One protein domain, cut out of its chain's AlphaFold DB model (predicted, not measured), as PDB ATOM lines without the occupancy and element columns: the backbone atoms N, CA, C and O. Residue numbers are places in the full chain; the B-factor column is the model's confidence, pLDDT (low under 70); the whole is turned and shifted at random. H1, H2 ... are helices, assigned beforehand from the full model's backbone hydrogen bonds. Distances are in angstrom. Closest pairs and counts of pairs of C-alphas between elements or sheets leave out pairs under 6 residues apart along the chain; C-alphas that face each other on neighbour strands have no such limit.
ATOM      1  N   ILE A   2     209.480 285.439 288.575       94.06
ATOM      2  CA  ILE A   2     208.629 284.243 288.770       94.06
ATOM      3  C   ILE A   2     207.125 284.556 288.694       94.06
ATOM      4  O   ILE A   2     206.388 283.830 288.042       94.06
ATOM      5  N   ILE A   3     206.683 285.683 289.262       96.25
ATOM      6  CA  ILE A   3     205.274 286.120 289.212       96.25
ATOM      7  C   ILE A   3     204.780 286.315 287.769       96.25
ATOM      8  O   ILE A   3     203.686 285.880 287.431       96.25
ATOM      9  N   ILE A   4     205.597 286.920 286.902       95.19
ATOM     10  CA  ILE A   4     205.237 287.191 285.500       95.19
ATOM     11  C   ILE A   4     205.136 285.876 284.723       95.19
ATOM     12  O   ILE A   4     204.166 285.655 284.002       95.19
ATOM     13  N   PHE A   5     206.106 284.977 284.917       95.31
ATOM     14  CA  PHE A   5     206.073 283.642 284.317       95.31
ATOM     15  C   PHE A   5     204.866 282.832 284.793       95.31
ATOM     16  O   PHE A   5     204.170 282.237 283.976       95.31
ATOM     17  N   SER A   6     204.570 282.858 286.092       95.25
ATOM     18  CA  SER A   6     203.398 282.181 286.647       95.25
ATOM     19  C   SER A   6     202.102 282.735 286.059       95.25
ATOM     20  O   SER A   6     201.219 281.962 285.704       95.25
ATOM     21  N   LEU A   7     201.988 284.058 285.911       95.50
ATOM     22  CA  LEU A   7     200.814 284.693 285.319       95.50
ATOM     23  C   LEU A   7     200.627 284.296 283.845       95.50
ATOM     24  O   LEU A   7     199.502 284.037 283.427       95.50
ATOM     25  N   LEU A   8     201.716 284.191 283.076       95.06
ATOM     26  CA  LEU A   8     201.694 283.698 281.694       95.06
ATOM     27  C   LEU A   8     201.197 282.252 281.608       95.06
ATOM     28  O   LEU A   8     200.325 281.954 280.794       95.06
ATOM     29  N   VAL A   9     201.719 281.369 282.466       96.31
ATOM     30  CA  VAL A   9     201.305 279.959 282.509       96.31
ATOM     31  C   VAL A   9     199.828 279.850 282.882       96.31
ATOM     32  O   VAL A   9     199.068 279.183 282.186       96.31
ATOM     33  N   VAL A  10     199.393 280.560 283.925       96.19
ATOM     34  CA  VAL A  10     197.987 280.581 284.354       96.19
ATOM     35  C   VAL A  10     197.084 281.117 283.241       96.19
ATOM     36  O   VAL A  10     196.076 280.492 282.919       96.19
ATOM     37  N   GLY A  11     197.459 282.225 282.596       92.19
ATOM     38  CA  GLY A  11     196.707 282.799 281.480       92.19
ATOM     39  C   GLY A  11     196.578 281.842 280.291       92.19
ATOM     40  O   GLY A  11     195.493 281.714 279.724       92.19
ATOM     41  N   ALA A  12     197.648 281.120 279.948       92.75
ATOM     42  CA  ALA A  12     197.631 280.118 278.885       92.75
ATOM     43  C   ALA A  12     196.726 278.922 279.225       92.75
ATOM     44  O   ALA A  12     195.953 278.477 278.373       92.75
ATOM     45  N   VAL A  13     196.771 278.436 280.470       94.75
ATOM     46  CA  VAL A  13     195.912 277.342 280.951       94.75
ATOM     47  C   VAL A  13     194.441 277.757 280.906       94.75
ATOM     48  O   VAL A  13     193.627 277.053 280.313       94.75
ATOM     49  N   ILE A  14     194.100 278.932 281.446       91.56
ATOM     50  CA  ILE A  14     192.733 279.474 281.392       91.56
ATOM     51  C   ILE A  14     192.275 279.612 279.933       91.56
ATOM     52  O   ILE A  14     191.188 279.160 279.576       91.56
ATOM     53  N   GLY A  15     193.117 280.171 279.059       89.31
ATOM     54  CA  GLY A  15     192.813 280.305 277.635       89.31
ATOM     55  C   GLY A  15     192.529 278.966 276.947       89.31
ATOM     56  O   GLY A  15     191.639 278.890 276.099       89.31
ATOM     57  N   HIS A  16     193.229 277.898 277.338       89.25
ATOM     58  CA  HIS A  16     192.997 276.558 276.808       89.25
ATOM     59  C   HIS A  16     191.616 276.009 277.198       89.25
ATOM     60  O   HIS A  16     190.889 275.529 276.329       89.25
ATOM     61  N   TYR A  17     191.213 276.151 278.466       88.06
ATOM     62  CA  TYR A  17     189.905 275.687 278.946       88.06
ATOM     63  C   TYR A  17     188.725 276.405 278.271       88.06
ATOM     64  O   TYR A  17     187.734 275.773 277.908       88.06
ATOM     65  N   TYR A  18     188.827 277.718 278.048       84.75
ATOM     66  CA  TYR A  18     187.727 278.525 277.498       84.75
ATOM     67  C   TYR A  18     187.698 278.603 275.960       84.75
ATOM     68  O   TYR A  18     186.792 279.214 275.385       84.75
ATOM     69  N   LYS A  19     188.635 277.935 275.272       79.50
ATOM     70  CA  LYS A  19     188.768 277.944 273.803       79.50
ATOM     71  C   LYS A  19     187.526 277.430 273.061       79.50
ATOM     72  O   LYS A  19     187.296 277.806 271.916       79.50
ATOM     73  N   SER A  20     186.706 276.578 273.678       78.75
ATOM     74  CA  SER A  20     185.550 275.977 272.995       78.75
ATOM     75  C   SER A  20     184.386 276.952 272.769       78.75
ATOM     76  O   SER A  20     183.531 276.697 271.920       78.75
ATOM     77  N   ASN A  21     184.316 278.066 273.508       84.38
ATOM     78  CA  ASN A  21     183.179 278.980 273.432       84.38
ATOM     79  C   ASN A  21     183.457 280.160 272.483       84.38
ATOM     80  O   ASN A  21     184.135 281.131 272.829       84.38
ATOM     81  N   ARG A  22     182.869 280.096 271.282       82.38
ATOM     82  CA  ARG A  22     182.984 281.127 270.230       82.38
ATOM     83  C   ARG A  22     182.551 282.521 270.698       82.38
ATOM     84  O   ARG A  22     183.124 283.510 270.243       82.38
ATOM     85  N   TYR A  23     181.565 282.613 271.596       84.62
ATOM     86  CA  TYR A  23     181.107 283.895 272.132       84.62
ATOM     87  C   TYR A  23     182.198 284.546 272.980       84.62
ATOM     88  O   TYR A  23     182.543 285.701 272.743       84.62
ATOM     89  N   ILE A  24     182.810 283.786 273.893       85.56
ATOM     90  CA  ILE A  24     183.888 284.267 274.768       85.56
ATOM     91  C   ILE A  24     185.082 284.750 273.936       85.56
ATOM     92  O   ILE A  24     185.578 285.850 274.162       85.56
ATOM     93  N   ILE A  25     185.480 283.993 272.908       87.12
ATOM     94  CA  ILE A  25     186.570 284.391 272.004       87.12
ATOM     95  C   ILE A  25     186.255 285.722 271.303       87.12
ATOM     96  O   ILE A  25     187.114 286.601 271.239       87.12
ATOM     97  N   LYS A  26     185.024 285.909 270.811       89.94
ATOM     98  CA  LYS A  26     184.620 287.155 270.141       89.94
ATOM     99  C   LYS A  26     184.624 288.351 271.098       89.94
ATOM    100  O   LYS A  26     185.062 289.435 270.709       89.94
ATOM    101  N   TYR A  27     184.170 288.162 272.339       91.50
ATOM    102  CA  TYR A  27     184.234 289.195 273.377       91.50
ATOM    103  C   TYR A  27     185.679 289.558 273.721       91.50
ATOM    104  O   TYR A  27     186.013 290.739 273.696       91.50
ATOM    105  N   ILE A  28     186.546 288.569 273.959       91.12
ATOM    106  CA  ILE A  28     187.967 288.802 274.256       91.12
ATOM    107  C   ILE A  28     188.646 289.533 273.100       91.12
ATOM    108  O   ILE A  28     189.358 290.502 273.337       91.12
ATOM    109  N   HIS A  29     188.393 289.129 271.854       90.94
ATOM    110  CA  HIS A  29     188.946 289.808 270.684       90.94
ATOM    111  C   HIS A  29     188.510 291.278 270.622       90.94
ATOM    112  O   HIS A  29     189.337 292.166 270.414       90.94
ATOM    113  N   LYS A  30     187.219 291.559 270.851       94.25
ATOM    114  CA  LYS A  30     186.703 292.934 270.881       94.25
ATOM    115  C   LYS A  30     187.350 293.741 272.008       94.25
ATOM    116  O   LYS A  30     187.810 294.849 271.757       94.25
ATOM    117  N   VAL A  31     187.414 293.192 273.220       95.31
ATOM    118  CA  VAL A  31     188.031 293.862 274.375       95.31
ATOM    119  C   VAL A  31     189.512 294.117 274.121       95.31
ATOM    120  O   VAL A  31     189.953 295.242 274.297       95.31
ATOM    121  N   SER A  32     190.261 293.126 273.635       94.69
ATOM    122  CA  SER A  32     191.691 293.252 273.347       94.69
ATOM    123  C   SER A  32     191.971 294.347 272.318       94.69
ATOM    124  O   SER A  32     192.847 295.176 272.549       94.69
ATOM    125  N   PHE A  33     191.179 294.424 271.243       96.12
ATOM    126  CA  PHE A  33     191.285 295.506 270.264       96.12
ATOM    127  C   PHE A  33     191.095 296.888 270.909       96.12
ATOM    128  O   PHE A  33     191.921 297.781 270.721       96.12
ATOM    129  N   TRP A  34     190.045 297.050 271.723       97.44
ATOM    130  CA  TRP A  34     189.804 298.295 272.458       97.44
ATOM    131  C   TRP A  34     190.916 298.601 273.469       97.44
ATOM    132  O   TRP A  34     191.335 299.750 273.577       97.44
ATOM    133  N   SER A  35     191.440 297.593 274.169       96.75
ATOM    134  CA  SER A  35     192.555 297.751 275.103       96.75
ATOM    135  C   SER A  35     193.826 298.211 274.400       96.75
ATOM    136  O   SER A  35     194.461 299.138 274.886       96.75
ATOM    137  N   VAL A  36     194.188 297.614 273.258       97.19
ATOM    138  CA  VAL A  36     195.362 298.038 272.479       97.19
ATOM    139  C   VAL A  36     195.193 299.473 271.995       97.19
ATOM    140  O   VAL A  36     196.132 300.253 272.102       97.19
ATOM    141  N   LEU A  37     194.001 299.847 271.523       97.06
ATOM    142  CA  LEU A  37     193.724 301.215 271.085       97.06
ATOM    143  C   LEU A  37     193.890 302.224 272.229       97.06
ATOM    144  O   LEU A  37     194.592 303.222 272.075       97.06
ATOM    145  N   ILE A  38     193.279 301.948 273.385       97.75
ATOM    146  CA  ILE A  38     193.385 302.801 274.575       97.75
ATOM    147  C   ILE A  38     194.839 302.872 275.046       97.75
ATOM    148  O   ILE A  38     195.330 303.955 275.343       97.75
ATOM    149  N   LEU A  39     195.549 301.745 275.076       97.25
ATOM    150  CA  LEU A  39     196.946 301.693 275.490       97.25
ATOM    151  C   LEU A  39     197.843 302.494 274.542       97.25
ATOM    152  O   LEU A  39     198.700 303.237 275.007       97.25
ATOM    153  N   LEU A  40     197.629 302.381 273.230       97.06
ATOM    154  CA  LEU A  40     198.377 303.135 272.226       97.06
ATOM    155  C   LEU A  40     198.108 304.639 272.346       97.06
ATOM    156  O   LEU A  40     199.039 305.435 272.248       97.06
ATOM    157  N   PHE A  41     196.860 305.024 272.621       97.62
ATOM    158  CA  PHE A  41     196.492 306.411 272.892       97.62
ATOM    159  C   PHE A  41     197.174 306.945 274.160       97.62
ATOM    160  O   PHE A  41     197.814 307.995 274.115       97.62
ATOM    161  N   LEU A  42     197.107 306.203 275.269       97.38
ATOM    162  CA  LEU A  42     197.782 306.549 276.525       97.38
ATOM    163  C   LEU A  42     199.299 306.639 276.352       97.38
ATOM    164  O   LEU A  42     199.924 307.545 276.894       97.38
ATOM    165  N   LEU A  43     199.892 305.725 275.584       96.00
ATOM    166  CA  LEU A  43     201.318 305.740 275.284       96.00
ATOM    167  C   LEU A  43     201.691 306.981 274.470       96.00
ATOM    168  O   LEU A  43     202.650 307.661 274.818       96.00
ATOM    169  N   GLY A  44     200.911 307.317 273.439       94.19
ATOM    170  CA  GLY A  44     201.101 308.543 272.665       94.19
ATOM    171  C   GLY A  44     200.998 309.799 273.531       94.19
ATOM    172  O   GLY A  44     201.857 310.673 273.451       94.19
ATOM    173  N   PHE A  45     200.001 309.854 274.414       95.75
ATOM    174  CA  PHE A  45     199.830 310.947 275.370       95.75
ATOM    175  C   PHE A  45     201.013 311.060 276.343       95.75
ATOM    176  O   PHE A  45     201.601 312.129 276.484       95.75
ATOM    177  N   SER A  46     201.413 309.948 276.963       94.88
ATOM    178  CA  SER A  46     202.526 309.898 277.917       94.88
ATOM    179  C   SER A  46     203.860 310.291 277.279       94.88
ATOM    180  O   SER A  46     204.654 310.997 277.897       94.88
ATOM    181  N   VAL A  47     204.097 309.880 276.031       93.06
ATOM    182  CA  VAL A  47     205.284 310.274 275.264       93.06
ATOM    183  C   VAL A  47     205.219 311.748 274.859       93.06
ATOM    184  O   VAL A  47     206.228 312.441 274.948       93.06
ATOM    185  N   GLY A  48     204.043 312.238 274.458       91.50
ATOM    186  CA  GLY A  48     203.832 313.624 274.039       91.50
ATOM    187  C   GLY A  48     204.021 314.649 275.159       91.50
ATOM    188  O   GLY A  48     204.489 315.750 274.896       91.50
ATOM    189  N   GLN A  49     203.709 314.280 276.403       93.25
ATOM    190  CA  GLN A  49     203.950 315.123 277.580       93.25
ATOM    191  C   GLN A  49     205.399 315.087 278.084       93.25
ATOM    192  O   GLN A  49     205.755 315.845 278.984       93.25
ATOM    193  N   ASN A  50     206.240 314.196 277.558       92.81
ATOM    194  CA  ASN A  50     207.623 314.078 277.993       92.81
ATOM    195  C   ASN A  50     208.539 314.926 277.101       92.81
ATOM    196  O   ASN A  50     209.008 314.463 276.058       92.81
TER     197      ASN A  50
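Overview. This is residues 2 to 50 of the 93 residues of the protein "DUF340 domain-containing protein" of Candidatus Delongbacteria bacterium (UniProt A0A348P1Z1). Two helices, H1 and then the longer H2, meet near their ends as an open V, with the tight link of residues 19 to 21 at its point and the arms spreading away from it. The V is flat, spanning 43 by 31 by 6 A. The printed part has 49 residues, is all helix with no named strand, and is only just extended, close to loose, with a radius of gyration of the C-alphas of 15.0 A.

Arrangement. Look first at H1, residues 2 to 18, and then at H2, residues 22 to 48. They are close but not clearly touching: their closest C-alphas, those of Tyr 18 and Ile 24, are 7.4 A apart. They run opposite ways at a shallow tilt of 35.0 degrees, only just on that side of steep. In H1 and H2 every O i to N i+4 pair is within hydrogen-bond range.

Along the chain. Find C-alpha 2 at (208.629, 284.243, 288.770); from there H1 runs 24.4 A to C-alpha 18. H2 begins at C-alpha 22, at (182.984, 281.127, 270.230), and runs 38.8 A to C-alpha 48 at (203.832, 313.624, 274.039).

Size, cuts and confidence. The two C-alphas farthest apart, those of Ser 20 and Asn 50, are 44.3 A apart. The printed part has no cut, and no printed residue is under 70 in pLDDT.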